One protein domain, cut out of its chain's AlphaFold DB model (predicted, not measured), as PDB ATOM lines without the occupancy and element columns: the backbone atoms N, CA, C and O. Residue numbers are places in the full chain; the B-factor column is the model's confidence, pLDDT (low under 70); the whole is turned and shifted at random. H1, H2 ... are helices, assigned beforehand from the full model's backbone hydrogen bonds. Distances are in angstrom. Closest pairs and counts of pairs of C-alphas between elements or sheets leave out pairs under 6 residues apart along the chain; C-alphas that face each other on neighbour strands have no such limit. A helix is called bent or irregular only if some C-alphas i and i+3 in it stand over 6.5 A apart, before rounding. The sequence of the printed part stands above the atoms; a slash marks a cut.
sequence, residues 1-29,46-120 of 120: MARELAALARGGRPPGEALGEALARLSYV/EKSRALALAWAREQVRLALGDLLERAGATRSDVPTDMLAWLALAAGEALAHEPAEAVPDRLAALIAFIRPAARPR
ATOM      1  N   MET A   1     114.220 118.070 159.049       81.31
ATOM      2  CA  MET A   1     115.008 117.515 160.173       81.31
ATOM      3  C   MET A   1     116.510 117.816 160.128       81.31
ATOM      4  O   MET A   1     116.904 118.786 160.750       81.31
ATOM      5  N   ALA A   2     117.381 117.092 159.402       77.75
ATOM      6  CA  ALA A   2     118.846 117.303 159.501       77.75
ATOM      7  C   ALA A   2     119.304 118.766 159.281       77.75
ATOM      8  O   ALA A   2     120.127 119.292 160.026       77.75
ATOM      9  N   ARG A   3     118.712 119.464 158.299       79.31
ATOM     10  CA  ARG A   3     118.965 120.899 158.060       79.31
ATOM     11  C   ARG A   3     118.485 121.801 159.200       79.31
ATOM     12  O   ARG A   3     119.146 122.794 159.478       79.31
ATOM     13  N   GLU A   4     117.365 121.466 159.840       81.94
ATOM     14  CA  GLU A   4     116.843 122.203 161.002       81.94
ATOM     15  C   GLU A   4     117.766 122.021 162.207       81.94
ATOM     16  O   GLU A   4     118.111 123.003 162.852       81.94
ATOM     17  N   LEU A   5     118.238 120.796 162.463       81.75
ATOM     18  CA  LEU A   5     119.199 120.527 163.539       81.75
ATOM     19  C   LEU A   5     120.518 121.274 163.310       81.75
ATOM     20  O   LEU A   5     121.022 121.944 164.208       81.75
ATOM     21  N   ALA A   6     121.025 121.259 162.076       81.00
ATOM     22  CA  ALA A   6     122.196 122.049 161.707       81.00
ATOM     23  C   ALA A   6     121.950 123.567 161.829       81.00
ATOM     24  O   ALA A   6     122.875 124.324 162.113       81.00
ATOM     25  N   ALA A   7     120.719 124.041 161.609       83.38
ATOM     26  CA  ALA A   7     120.363 125.442 161.828       83.38
ATOM     27  C   ALA A   7     120.341 125.795 163.323       83.38
ATOM     28  O   ALA A   7     120.872 126.841 163.687       83.38
ATOM     29  N   LEU A   8     119.834 124.910 164.188       82.44
ATOM     30  CA  LEU A   8     119.898 125.078 165.645       82.44
ATOM     31  C   LEU A   8     121.339 125.168 166.142       82.44
ATOM     32  O   LEU A   8     121.656 126.058 166.924       82.44
ATOM     33  N   ALA A   9     122.225 124.319 165.614       78.38
ATOM     34  CA  ALA A   9     123.649 124.350 165.944       78.38
ATOM     35  C   ALA A   9     124.332 125.681 165.563       78.38
ATOM     36  O   ALA A   9     125.344 126.049 166.157       78.38
ATOM     37  N   ARG A  10     123.788 126.404 164.572       80.19
ATOM     38  CA  ARG A  10     124.309 127.690 164.076       80.19
ATOM     39  C   ARG A  10     123.598 128.918 164.650       80.19
ATOM     40  O   ARG A  10     124.122 130.018 164.527       80.19
ATOM     41  N   GLY A  11     122.423 128.754 165.258       77.88
ATOM     42  CA  GLY A  11     121.505 129.843 165.615       77.88
ATOM     43  C   GLY A  11     121.886 130.682 166.838       77.88
ATOM     44  O   GLY A  11     121.042 131.418 167.336       77.88
ATOM     45  N   GLY A  12     123.107 130.555 167.368       71.19
ATOM     46  CA  GLY A  12     123.597 131.356 168.499       71.19
ATOM     47  C   GLY A  12     122.935 131.075 169.857       71.19
ATOM     48  O   GLY A  12     123.292 131.718 170.841       71.19
ATOM     49  N   ARG A  13     121.994 130.123 169.940       77.31
ATOM     50  CA  ARG A  13     121.384 129.689 171.207       77.31
ATOM     51  C   ARG A  13     122.421 129.010 172.110       77.31
ATOM     52  O   ARG A  13     123.355 128.392 171.589       77.31
ATOM     53  N   PRO A  14     122.233 129.033 173.444       81.25
ATOM     54  CA  PRO A  14     123.025 128.215 174.349       81.25
ATOM     55  C   PRO A  14     122.998 126.748 173.886       81.25
ATOM     56  O   PRO A  14     121.911 126.195 173.686       81.25
ATOM     57  N   PRO A  15     124.156 126.089 173.721       75.94
ATOM     58  CA  PRO A  15     124.229 124.751 173.135       75.94
ATOM     59  C   PRO A  15     123.336 123.692 173.803       75.94
ATOM     60  O   PRO A  15     122.747 122.848 173.129       75.94
ATOM     61  N   GLY A  16     123.159 123.774 175.124       75.62
ATOM     62  CA  GLY A  16     122.258 122.887 175.861       75.62
ATOM     63  C   GLY A  16     120.767 123.098 175.562       75.62
ATOM     64  O   GLY A  16     120.004 122.135 175.586       75.62
ATOM     65  N   GLU A  17     120.342 124.326 175.252       83.06
ATOM     66  CA  GLU A  17     118.967 124.603 174.812       83.06
ATOM     67  C   GLU A  17     118.733 124.094 173.392       83.06
ATOM     68  O   GLU A  17     117.711 123.466 173.125       83.06
ATOM     69  N   ALA A  18     119.702 124.315 172.496       84.12
ATOM     70  CA  ALA A  18     119.641 123.822 171.122       84.12
ATOM     71  C   ALA A  18     119.541 122.288 171.077       84.12
ATOM     72  O   ALA A  18     118.771 121.745 170.284       84.12
ATOM     73  N   LEU A  19     120.263 121.589 171.962       81.81
ATOM     74  CA  LEU A  19     120.176 120.137 172.112       81.81
ATOM     75  C   LEU A  19     118.806 119.683 172.639       81.81
ATOM     76  O   LEU A  19     118.213 118.765 172.079       81.81
ATOM     77  N   GLY A  20     118.277 120.326 173.685       83.50
ATOM     78  CA  GLY A  20     116.943 120.000 174.207       83.50
ATOM     79  C   GLY A  20     115.846 120.193 173.156       83.50
ATOM     80  O   GLY A  20     114.981 119.337 172.982       83.50
ATOM     81  N   GLU A  21     115.929 121.278 172.389       85.56
ATOM     82  CA  GLU A  21     114.999 121.568 171.298       85.56
ATOM     83  C   GLU A  21     115.147 120.587 170.121       85.56
ATOM     84  O   GLU A  21     114.151 120.189 169.514       85.56
ATOM     85  N   ALA A  22     116.371 120.158 169.805       85.75
ATOM     86  CA  ALA A  22     116.628 119.124 168.806       85.75
ATOM     87  C   ALA A  22     115.973 117.787 169.184       85.75
ATOM     88  O   ALA A  22     115.299 117.179 168.352       85.75
ATOM     89  N   LEU A  23     116.121 117.358 170.442       84.12
ATOM     90  CA  LEU A  23     115.520 116.121 170.952       84.12
ATOM     91  C   LEU A  23     113.990 116.201 170.959       84.12
ATOM     92  O   LEU A  23     113.326 115.260 170.526       84.12
ATOM     93  N   ALA A  24     113.434 117.351 171.353       85.69
ATOM     94  CA  ALA A  24     112.001 117.602 171.253       85.69
ATOM     95  C   ALA A  24     111.515 117.443 169.807       85.69
ATOM     96  O   ALA A  24     110.581 116.690 169.549       85.69
ATOM     97  N   ARG A  25     112.181 118.074 168.832       85.06
ATOM     98  CA  ARG A  25     111.787 117.966 167.418       85.06
ATOM     99  C   ARG A  25     111.826 116.540 166.886       85.06
ATOM    100  O   ARG A  25     110.955 116.190 166.098       85.06
ATOM    101  N   LEU A  26     112.795 115.731 167.311       81.06
ATOM    102  CA  LEU A  26     112.874 114.324 166.913       81.06
ATOM    103  C   LEU A  26     111.688 113.510 167.435       81.06
ATOM    104  O   LEU A  26     111.167 112.685 166.693       81.06
ATOM    105  N   SER A  27     111.219 113.792 168.655       76.19
ATOM    106  CA  SER A  27     110.091 113.073 169.265       76.19
ATOM    107  C   SER A  27     108.737 113.299 168.579       76.19
ATOM    108  O   SER A  27     107.834 112.488 168.742       76.19
ATOM    109  N   TYR A  28     108.598 114.363 167.778       72.44
ATOM    110  CA  TYR A  28     107.363 114.687 167.049       72.44
ATOM    111  C   TYR A  28     107.411 114.320 165.559       72.44
ATOM    112  O   TYR A  28     106.494 114.662 164.808       72.44
ATOM    113  N   VAL A  29     108.472 113.657 165.089       71.06
ATOM    114  CA  VAL A  29     108.527 113.194 163.699       71.06
ATOM    115  C   VAL A  29     107.613 111.987 163.563       71.06
ATOM    116  O   VAL A  29     107.963 110.907 164.028       71.06
ATOM    117  N   GLU A  46     112.164 100.746 145.739       67.44
ATOM    118  CA  GLU A  46     112.248 100.417 147.167       67.44
ATOM    119  C   GLU A  46     113.694 100.467 147.667       67.44
ATOM    120  O   GLU A  46     113.946 101.078 148.701       67.44
ATOM    121  N   LYS A  47     114.661  99.938 146.899       71.38
ATOM    122  CA  LYS A  47     116.089 100.016 147.247       71.38
ATOM    123  C   LYS A  47     116.589 101.462 147.302       71.38
ATOM    124  O   LYS A  47     117.238 101.840 148.274       71.38
ATOM    125  N   SER A  48     116.255 102.285 146.305       79.19
ATOM    126  CA  SER A  48     116.634 103.706 146.305       79.19
ATOM    127  C   SER A  48     115.958 104.488 147.434       79.19
ATOM    128  O   SER A  48     116.587 105.351 148.038       79.19
ATOM    129  N   ARG A  49     114.700 104.166 147.769       77.62
ATOM    130  CA  ARG A  49     113.990 104.777 148.903       77.62
ATOM    131  C   ARG A  49     114.608 104.380 150.244       77.62
ATOM    132  O   ARG A  49     114.789 105.247 151.091       77.62
ATOM    133  N   ALA A  50     114.950 103.105 150.425       80.25
ATOM    134  CA  ALA A  50     115.617 102.617 151.628       80.25
ATOM    135  C   ALA A  50     116.997 103.265 151.803       80.25
ATOM    136  O   ALA A  50     117.323 103.721 152.895       80.25
ATOM    137  N   LEU A  51     117.769 103.394 150.718       88.88
ATOM    138  CA  LEU A  51     119.052 104.096 150.732       88.88
ATOM    139  C   LEU A  51     118.885 105.581 151.076       88.88
ATOM    140  O   LEU A  51     119.622 106.101 151.906       88.88
ATOM    141  N   ALA A  52     117.902 106.260 150.478       85.25
ATOM    142  CA  ALA A  52     117.618 107.660 150.777       85.25
ATOM    143  C   ALA A  52     117.207 107.865 152.245       85.25
ATOM    144  O   ALA A  52     117.632 108.838 152.864       85.25
ATOM    145  N   LEU A  53     116.421 106.943 152.812       84.44
ATOM    146  CA  LEU A  53     116.037 106.976 154.224       84.44
ATOM    147  C   LEU A  53     117.239 106.734 155.142       84.44
ATOM    148  O   LEU A  53     117.441 107.496 156.083       84.44
ATOM    149  N   ALA A  54     118.056 105.718 154.849       87.50
ATOM    150  CA  ALA A  54     119.272 105.431 155.605       87.50
ATOM    151  C   ALA A  54     120.245 106.619 155.572       87.50
ATOM    152  O   ALA A  54     120.787 107.004 156.603       87.50
ATOM    153  N   TRP A  55     120.395 107.260 154.411       89.56
ATOM    154  CA  TRP A  55     121.194 108.472 154.277       89.56
ATOM    155  C   TRP A  55     120.610 109.641 155.074       89.56
ATOM    156  O   TRP A  55     121.329 110.308 155.808       89.56
ATOM    157  N   ALA A  56     119.299 109.882 154.995       88.38
ATOM    158  CA  ALA A  56     118.652 110.940 155.770       88.38
ATOM    159  C   ALA A  56     118.825 110.732 157.284       88.38
ATOM    160  O   ALA A  56     119.099 111.695 158.002       88.38
ATOM    161  N   ARG A  57     118.707 109.485 157.750       91.00
ATOM    162  CA  ARG A  57     118.966 109.090 159.137       91.00
ATOM    163  C   ARG A  57     120.409 109.398 159.541       91.00
ATOM    164  O   ARG A  57     120.632 109.982 160.597       91.00
ATOM    165  N   GLU A  58     121.370 109.078 158.681       94.25
ATOM    166  CA  GLU A  58     122.783 109.371 158.928       94.25
ATOM    167  C   GLU A  58     123.060 110.879 158.998       94.25
ATOM    168  O   GLU A  58     123.729 111.343 159.919       94.25
ATOM    169  N   GLN A  59     122.450 111.682 158.121       94.12
ATOM    170  CA  GLN A  59     122.567 113.142 158.193       94.12
ATOM    171  C   GLN A  59     122.010 113.720 159.504       94.12
ATOM    172  O   GLN A  59     122.520 114.727 159.995       94.12
ATOM    173  N   VAL A  60     120.961 113.113 160.071       91.94
ATOM    174  CA  VAL A  60     120.438 113.490 161.394       91.94
ATOM    175  C   VAL A  60     121.422 113.091 162.496       91.94
ATOM    176  O   VAL A  60     121.683 113.906 163.379       91.94
ATOM    177  N   ARG A  61     122.005 111.885 162.429       94.38
ATOM    178  CA  ARG A  61     123.018 111.411 163.389       94.38
ATOM    179  C   ARG A  61     124.229 112.344 163.440       94.38
ATOM    180  O   ARG A  61     124.639 112.734 164.528       94.38
ATOM    181  N   LEU A  62     124.756 112.743 162.283       92.56
ATOM    182  CA  LEU A  62     125.888 113.672 162.191       92.56
ATOM    183  C   LEU A  62     125.543 115.044 162.791       92.56
ATOM    184  O   LEU A  62     126.290 115.562 163.613       92.56
ATOM    185  N   ALA A  63     124.367 115.594 162.467       90.88
ATOM    186  CA  ALA A  63     123.921 116.871 163.030       90.88
ATOM    187  C   ALA A  63     123.710 116.820 164.558       90.88
ATOM    188  O   ALA A  63     123.926 117.818 165.246       90.88
ATOM    189  N   LEU A  64     123.286 115.672 165.099       90.88
ATOM    190  CA  LEU A  64     123.223 115.445 166.545       90.88
ATOM    191  C   LEU A  64     124.616 115.389 167.172       90.88
ATOM    192  O   LEU A  64     124.801 115.961 168.242       90.88
ATOM    193  N   GLY A  65     125.581 114.746 166.509       91.38
ATOM    194  CA  GLY A  65     126.988 114.753 166.920       91.38
ATOM    195  C   GLY A  65     127.504 116.180 167.098       91.38
ATOM    196  O   GLY A  65     127.901 116.546 168.201       91.38
ATOM    197  N   ASP A  66     127.351 117.022 166.074       90.38
ATOM    198  CA  ASP A  66     127.760 118.433 166.118       90.38
ATOM    199  C   ASP A  66     127.115 119.206 167.284       90.38
ATOM    200  O   ASP A  66     127.750 120.051 167.924       90.38
ATOM    201  N   LEU A  67     125.831 118.949 167.562       89.25
ATOM    202  CA  LEU A  67     125.112 119.568 168.680       89.25
ATOM    203  C   LEU A  67     125.652 119.098 170.033       89.25
ATOM    204  O   LEU A  67     125.813 119.917 170.936       89.25
ATOM    205  N   LEU A  68     125.938 117.804 170.175       88.50
ATOM    206  CA  LEU A  68     126.477 117.212 171.398       88.50
ATOM    207  C   LEU A  68     127.897 117.707 171.694       88.50
ATOM    208  O   LEU A  68     128.197 118.004 172.849       88.50
ATOM    209  N   GLU A  69     128.745 117.852 170.675       87.81
ATOM    210  CA  GLU A  69     130.089 118.423 170.831       87.81
ATOM    211  C   GLU A  69     130.024 119.872 171.313       87.81
ATOM    212  O   GLU A  69     130.708 120.252 172.265       87.81
ATOM    213  N   ARG A  70     129.144 120.679 170.709       85.12
ATOM    214  CA  ARG A  70     128.932 122.080 171.105       85.12
ATOM    215  C   ARG A  70     128.316 122.209 172.492       85.12
ATOM    216  O   ARG A  70     128.590 123.190 173.179       85.12
ATOM    217  N   ALA A  71     127.470 121.257 172.891       81.31
ATOM    218  CA  ALA A  71     126.810 121.247 174.194       81.31
ATOM    219  C   ALA A  71     127.793 121.156 175.368       81.31
ATOM    220  O   ALA A  71     127.469 121.642 176.455       81.31
ATOM    221  N   GLY A  72     128.985 120.591 175.151       73.62
ATOM    222  CA  GLY A  72     129.932 120.294 176.224       73.62
ATOM    223  C   GLY A  72     129.393 119.231 177.190       73.62
ATOM    224  O   GLY A  72     128.243 118.823 177.081       73.62
ATOM    225  N   ALA A  73     130.250 118.758 178.105       62.34
ATOM    226  CA  ALA A  73     130.032 117.697 179.109       62.34
ATOM    227  C   ALA A  73     128.608 117.089 179.183       62.34
ATOM    228  O   ALA A  73     127.839 117.360 180.105       62.34
ATOM    229  N   THR A  74     128.281 116.245 178.202       70.44
ATOM    230  CA  THR A  74     127.034 115.483 178.114       70.44
ATOM    231  C   THR A  74     127.218 114.148 178.836       70.44
ATOM    232  O   THR A  74     126.683 113.965 179.919       70.44
ATOM    233  N   ARG A  75     128.087 113.255 178.353       80.94
ATOM    234  CA  ARG A  75     128.457 111.994 179.030       80.94
ATOM    235  C   ARG A  75     129.918 111.665 178.727       80.94
ATOM    236  O   ARG A  75     130.224 111.247 177.620       80.94
ATOM    237  N   SER A  76     130.835 111.852 179.680       81.44
ATOM    238  CA  SER A  76     132.272 111.610 179.436       81.44
ATOM    239  C   SER A  76     132.636 110.127 179.297       81.44
ATOM    240  O   SER A  76     133.730 109.804 178.851       81.44
ATOM    241  N   ASP A  77     131.744 109.231 179.716       86.75
ATOM    242  CA  ASP A  77     131.899 107.777 179.663       86.75
ATOM    243  C   ASP A  77     131.411 107.155 178.344       86.75
ATOM    244  O   ASP A  77     131.583 105.955 178.135       86.75
ATOM    245  N   VAL A  78     130.808 107.945 177.448       87.50
ATOM    246  CA  VAL A  78     130.263 107.475 176.169       87.50
ATOM    247  C   VAL A  78     130.834 108.323 175.029       87.50
ATOM    248  O   VAL A  78     130.716 109.545 175.081       87.50
ATOM    249  N   PRO A  79     131.411 107.721 173.970       90.25
ATOM    250  CA  PRO A  79     131.842 108.474 172.796       90.25
ATOM    251  C   PRO A  79     130.690 109.282 172.183       90.25
ATOM    252  O   PRO A  79     129.576 108.767 172.062       90.25
ATOM    253  N   THR A  80     130.956 110.512 171.738       90.25
ATOM    254  CA  THR A  80     129.936 111.412 171.169       90.25
ATOM    255  C   THR A  80     129.142 110.764 170.037       90.25
ATOM    256  O   THR A  80     127.917 110.849 170.028       90.25
ATOM    257  N   ASP A  81     129.808 110.052 169.123       91.00
ATOM    258  CA  ASP A  81     129.149 109.339 168.021       91.00
ATOM    259  C   ASP A  81     128.132 108.298 168.508       91.00
ATOM    260  O   ASP A  81     127.044 108.162 167.940       91.00
ATOM    261  N   MET A  82     128.472 107.581 169.583       92.75
ATOM    262  CA  MET A  82     127.588 106.596 170.205       92.75
ATOM    263  C   MET A  82     126.416 107.288 170.903       92.75
ATOM    264  O   MET A  82     125.278 106.833 170.807       92.75
ATOM    265  N   LEU A  83     126.666 108.420 171.564       91.94
ATOM    266  CA  LEU A  83     125.622 109.213 172.206       91.94
ATOM    267  C   LEU A  83     124.653 109.822 171.179       91.94
ATOM    268  O   LEU A  83     123.446 109.818 171.408       91.94
ATOM    269  N   ALA A  84     125.153 110.262 170.021       92.56
ATOM    270  CA  ALA A  84     124.341 110.722 168.895       92.56
ATOM    271  C   ALA A  84     123.471 109.595 168.321       92.56
ATOM    272  O   ALA A  84     122.291 109.804 168.033       92.56
ATOM    273  N   TRP A  85     124.028 108.385 168.192       93.81
ATOM    274  CA  TRP A  85     123.276 107.199 167.773       93.81
ATOM    275  C   TRP A  85     122.164 106.834 168.771       93.81
ATOM    276  O   TRP A  85     121.024 106.619 168.356       93.81
ATOM    277  N   LEU A  86     122.459 106.841 170.077       93.25
ATOM    278  CA  LEU A  86     121.475 106.591 171.139       93.25
ATOM    279  C   LEU A  86     120.368 107.651 171.161       93.25
ATOM    280  O   LEU A  86     119.193 107.308 171.262       93.25
ATOM    281  N   ALA A  87     120.726 108.931 171.033       91.38
ATOM    282  CA  ALA A  87     119.774 110.036 170.994       91.38
ATOM    283  C   ALA A  87     118.814 109.924 169.799       91.38
ATOM    284  O   ALA A  87     117.612 110.142 169.947       91.38
ATOM    285  N   LEU A  88     119.331 109.534 168.630       92.44
ATOM    286  CA  LEU A  88     118.518 109.281 167.445       92.44
ATOM    287  C   LEU A  88     117.557 108.104 167.652       92.44
ATOM    288  O   LEU A  88     116.368 108.236 167.373       92.44
ATOM    289  N   ALA A  89     118.050 106.979 168.176       92.44
ATOM    290  CA  ALA A  89     117.218 105.811 168.460       92.44
ATOM    291  C   ALA A  89     116.115 106.124 169.487       92.44
ATOM    292  O   ALA A  89     114.971 105.711 169.313       92.44
ATOM    293  N   ALA A  90     116.436 106.896 170.527       91.88
ATOM    294  CA  ALA A  90     115.460 107.337 171.517       91.88
ATOM    295  C   ALA A  90     114.407 108.275 170.908       91.88
ATOM    296  O   ALA A  90     113.221 108.097 171.162       91.88
ATOM    297  N   GLY A  91     114.813 109.231 170.064       89.12
ATOM    298  CA  GLY A  91     113.885 110.120 169.359       89.12
ATOM    299  C   GLY A  91     112.892 109.363 168.473       89.12
ATOM    300  O   GLY A  91     111.703 109.662 168.483       89.12
ATOM    301  N   GLU A  92     113.357 108.336 167.765       88.00
ATOM    302  CA  GLU A  92     112.490 107.471 166.959       88.00
ATOM    303  C   GLU A  92     111.570 106.597 167.812       88.00
ATOM    304  O   GLU A  92     110.410 106.412 167.456       88.00
ATOM    305  N   ALA A  93     112.048 106.090 168.952       90.62
ATOM    306  CA  ALA A  93     111.208 105.348 169.887       90.62
ATOM    307  C   ALA A  93     110.089 106.233 170.463       90.62
ATOM    308  O   ALA A  93     108.947 105.790 170.543       90.62
ATOM    309  N   LEU A  94     110.388 107.497 170.792       88.50
ATOM    310  CA  LEU A  94     109.396 108.461 171.284       88.50
ATOM    311  C   LEU A  94     108.267 108.720 170.279       88.50
ATOM    312  O   LEU A  94     107.135 108.940 170.695       88.50
ATOM    313  N   ALA A  95     108.539 108.631 168.976       85.00
ATOM    314  CA  ALA A  95     107.520 108.784 167.940       85.00
ATOM    315  C   ALA A  95     106.467 107.652 167.936       85.00
ATOM    316  O   ALA A  95     105.436 107.765 167.269       85.00
ATOM    317  N   HIS A  96     106.720 106.557 168.659       85.62
ATOM    318  CA  HIS A  96     105.803 105.428 168.829       85.62
ATOM    319  C   HIS A  96     105.072 105.431 170.179       85.62
ATOM    320  O   HIS A  96     104.283 104.524 170.447       85.62
ATOM    321  N   GLU A  97     105.325 106.423 171.029       88.25
ATOM    322  CA  GLU A  97     104.741 106.517 172.362       88.25
ATOM    323  C   GLU A  97     103.423 107.309 172.365       88.25
ATOM    324  O   GLU A  97     103.207 108.164 171.502       88.25
ATOM    325  N   PRO A  98     102.530 107.067 173.343       88.94
ATOM    326  CA  PRO A  98     101.357 107.906 173.523       88.94
ATOM    327  C   PRO A  98     101.786 109.334 173.887       88.94
ATOM    328  O   PRO A  98     102.742 109.540 174.644       88.94
ATOM    329  N   ALA A  99     101.086 110.325 173.327       86.88
ATOM    330  CA  ALA A  99     101.487 111.732 173.367       86.88
ATOM    331  C   ALA A  99     101.646 112.267 174.799       86.88
ATOM    332  O   ALA A  99     102.543 113.064 175.065       86.88
ATOM    333  N   GLU A 100     100.823 111.789 175.732       90.25
ATOM    334  CA  GLU A 100     100.867 112.132 177.153       90.25
ATOM    335  C   GLU A 100     102.163 111.699 177.855       90.25
ATOM    336  O   GLU A 100     102.563 112.325 178.830       90.25
ATOM    337  N   ALA A 101     102.847 110.668 177.352       89.31
ATOM    338  CA  ALA A 101     104.054 110.121 177.964       89.31
ATOM    339  C   ALA A 101     105.354 110.622 177.305       89.31
ATOM    340  O   ALA A 101     106.448 110.375 177.820       89.31
ATOM    341  N   VAL A 102     105.261 111.320 176.166       89.75
ATOM    342  CA  VAL A 102     106.422 111.896 175.464       89.75
ATOM    343  C   VAL A 102     107.155 112.946 176.315       89.75
ATOM    344  O   VAL A 102     108.383 112.855 176.381       89.75
ATOM    345  N   PRO A 103     106.485 113.898 177.005       90.62
ATOM    346  CA  PRO A 103     107.173 114.920 177.797       90.62
ATOM    347  C   PRO A 103     108.072 114.341 178.897       90.62
ATOM    348  O   PRO A 103     109.237 114.727 178.997       90.62
ATOM    349  N   ASP A 104     107.569 113.373 179.668       92.12
ATOM    350  CA  ASP A 104     108.308 112.765 180.780       92.12
ATOM    351  C   ASP A 104     109.533 111.985 180.289       92.12
ATOM    352  O   ASP A 104     110.635 112.108 180.830       92.12
ATOM    353  N   ARG A 105     109.374 111.211 179.210       93.75
ATOM    354  CA  ARG A 105     110.476 110.437 178.624       93.75
ATOM    355  C   ARG A 105     111.507 111.322 177.935       93.75
ATOM    356  O   ARG A 105     112.702 111.044 178.023       93.75
ATOM    357  N   LEU A 106     111.074 112.404 177.289       91.19
ATOM    358  CA  LEU A 106     111.970 113.407 176.720       91.19
ATOM    359  C   LEU A 106     112.783 114.104 177.819       91.19
ATOM    360  O   LEU A 106     113.996 114.265 177.671       91.19
ATOM    361  N   ALA A 107     112.152 114.466 178.940       89.31
ATOM    362  CA  ALA A 107     112.847 115.034 180.093       89.31
ATOM    363  C   ALA A 107     113.886 114.053 180.665       89.31
ATOM    364  O   ALA A 107     115.030 114.443 180.914       89.31
ATOM    365  N   ALA A 108     113.528 112.770 180.794       91.62
ATOM    366  CA  ALA A 108     114.449 111.719 181.222       91.62
ATOM    367  C   ALA A 108     115.634 111.546 180.254       91.62
ATOM    368  O   ALA A 108     116.777 111.432 180.695       91.62
ATOM    369  N   LEU A 109     115.391 111.588 178.940       91.00
ATOM    370  CA  LEU A 109     116.436 111.515 177.917       91.00
ATOM    371  C   LEU A 109     117.404 112.702 178.002       91.00
ATOM    372  O   LEU A 109     118.618 112.510 177.954       91.00
ATOM    373  N   ILE A 110     116.887 113.922 178.171       88.81
ATOM    374  CA  ILE A 110     117.712 115.127 178.341       88.81
ATOM    375  C   ILE A 110     118.577 115.009 179.603       88.81
ATOM    376  O   ILE A 110     119.772 115.296 179.546       88.81
ATOM    377  N   ALA A 111     118.003 114.554 180.721       87.88
ATOM    378  CA  ALA A 111     118.731 114.358 181.974       87.88
ATOM    379  C   ALA A 111     119.789 113.244 181.881       87.88
ATOM    380  O   ALA A 111     120.853 113.353 182.487       87.88
ATOM    381  N   PHE A 112     119.525 112.190 181.104       88.88
ATOM    382  CA  PHE A 112     120.493 111.129 180.828       88.88
ATOM    383  C   PHE A 112     121.662 111.628 179.971       88.88
ATOM    384  O   PHE A 112     122.820 111.359 180.289       88.88
ATOM    385  N   ILE A 113     121.367 112.360 178.890       86.62
ATOM    386  CA  ILE A 113     122.378 112.895 177.967       86.62
ATOM    387  C   ILE A 113     123.201 113.990 178.631       86.62
ATOM    388  O   ILE A 113     124.378 114.101 178.335       86.62
ATOM    389  N   ARG A 114     122.605 114.798 179.507       82.19
ATOM    390  CA  ARG A 114     123.295 115.849 180.251       82.19
ATOM    391  C   ARG A 114     122.940 115.724 181.732       82.19
ATOM    392  O   ARG A 114     122.046 116.434 182.205       82.19
ATOM    393  N   PRO A 115     123.633 114.842 182.471       70.06
ATOM    394  CA  PRO A 115     123.475 114.736 183.907       70.06
ATOM    395  C   PRO A 115     123.760 116.099 184.525       70.06
ATOM    396  O   PRO A 115     124.749 116.750 184.181       70.06
ATOM    397  N   ALA A 116     122.907 116.537 185.450       64.00
ATOM    398  CA  ALA A 116     123.259 117.665 186.299       64.00
ATOM    399  C   ALA A 116     124.627 117.373 186.934       64.00
ATOM    400  O   ALA A 116     124.869 116.250 187.391       64.00
ATOM    401  N   ALA A 117     125.528 118.360 186.927       57.84
ATOM    402  CA  ALA A 117     126.815 118.228 187.593       57.84
ATOM    403  C   ALA A 117     126.551 117.784 189.036       57.84
ATOM    404  O   ALA A 117     125.898 118.503 189.794       57.84
ATOM    405  N   ARG A 118     126.991 116.573 189.403       51.34
ATOM    406  CA  ARG A 118     126.894 116.129 190.794       51.34
ATOM    407  C   ARG A 118     127.706 117.119 191.634       51.34
ATOM    408  O   ARG A 118     128.886 117.297 191.317       51.34
ATOM    409  N   PRO A 119     127.117 117.762 192.661       44.56
ATOM    410  CA  PRO A 119     127.921 118.491 193.628       44.56
ATOM    411  C   PRO A 119     128.908 117.488 194.236       44.56
ATOM    412  O   PRO A 119     128.510 116.388 194.628       44.56
ATOM    413  N   ARG A 120     130.197 117.826 194.173       43.31
ATOM    414  CA  ARG A 120     131.263 117.073 194.838       43.31
ATOM    415  C   ARG A 120     131.289 117.415 196.315       43.31
ATOM    416  O   ARG A 120     131.044 118.602 196.624       43.31
TER     417      ARG A 120
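This is residues 1 to 29 and 46 to 120 of the 120 residues of an uncharacterized protein of Candidatus Rokubacteria bacterium 13_1_40CM_69_27 (UniProt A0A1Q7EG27). Two helical hairpins, H1 with H2 and H4 with H5, pack together with one long helix, H3, whose first residues, 46 to 55, stick out of the body as an arm. H2 is the hub, touching the other four helices; H2, H4 and H5 form a three-helix bundle, while H3 runs beside H1 and crosses H4 steeply. The printed part has 104 residues, with five named helices in the order H1 to H5 and no named strand: all helix. The whole is compact, with a radius of gyration of the C-alphas of 13.9 A, yet elongated in outline, spanning 54 by 31 by 26 A.

H1, residues 2 to 10, and H2, residues 15 to 27, form a helical hairpin at a shallow tilt of 17 degrees; their closest C-alphas, of Leu 8 and Ala 18, are 5.6 A apart. H3, residues 46 to 71, touches H1 and runs the same way at a shallow tilt of 14 degrees, with C-alphas Ala 2 and Val 60 closest at 4.5 A. H3 touches H2 with residues 64 to 71 alone, the closest C-alphas being those of Pro 15 and Ala 71 at 4.5 A. With residues 60 to 69 alone H3 touches H4, residues 80 to 94, at a steep tilt of 61 degrees; C-alphas Gly 65 and Ala 84 are closest at 5.2 A. H2 touches H4 with residues 23 to 27 alone, closest at C-alphas Ser 27 and Gly 91, 4.8 A. H4 and H5, residues 99 to 113, form the second helical hairpin, at a shallow tilt of 11 degrees, with C-alphas Leu 94 and Val 102 closest at 6.2 A. H5 touches H2 at 37 degrees, only just a steep tilt, with C-alphas Gly 20 and Ile 110 closest at 6.4 A. H5 is apart from H1 and H3, and H4 is apart from H1. Each O i to N i+4 pair is within hydrogen-bond range in H1, H2, H3 and H4, and 9 of 11 are in H5.

H1 begins at C-alpha 2, (118.846, 117.303, 159.501). H2 measures 18.7 A from first to last C-alpha. H3 measures 37.1 A, from C-alpha 46 at (112.248, 100.417, 147.167). H4 measures 20.8 A. H5 measures 21.4 A, ends at C-alpha 113, (122.378, 112.895, 177.967), and is irregular, but only just: C-alphas 100 and 103 are 6.9 A apart.

The C-alphas farthest apart, of Glu 46 and Arg 120, are 54.0 A apart. Residues 30 to 45 are not printed, and C-alphas 29 and 46 stand 21.2 A apart across this cut. Of the links printed whole, none is long. The mean pLDDT of the printed part is 83.6; residues 46, 73 and 116 to 120 are under 70.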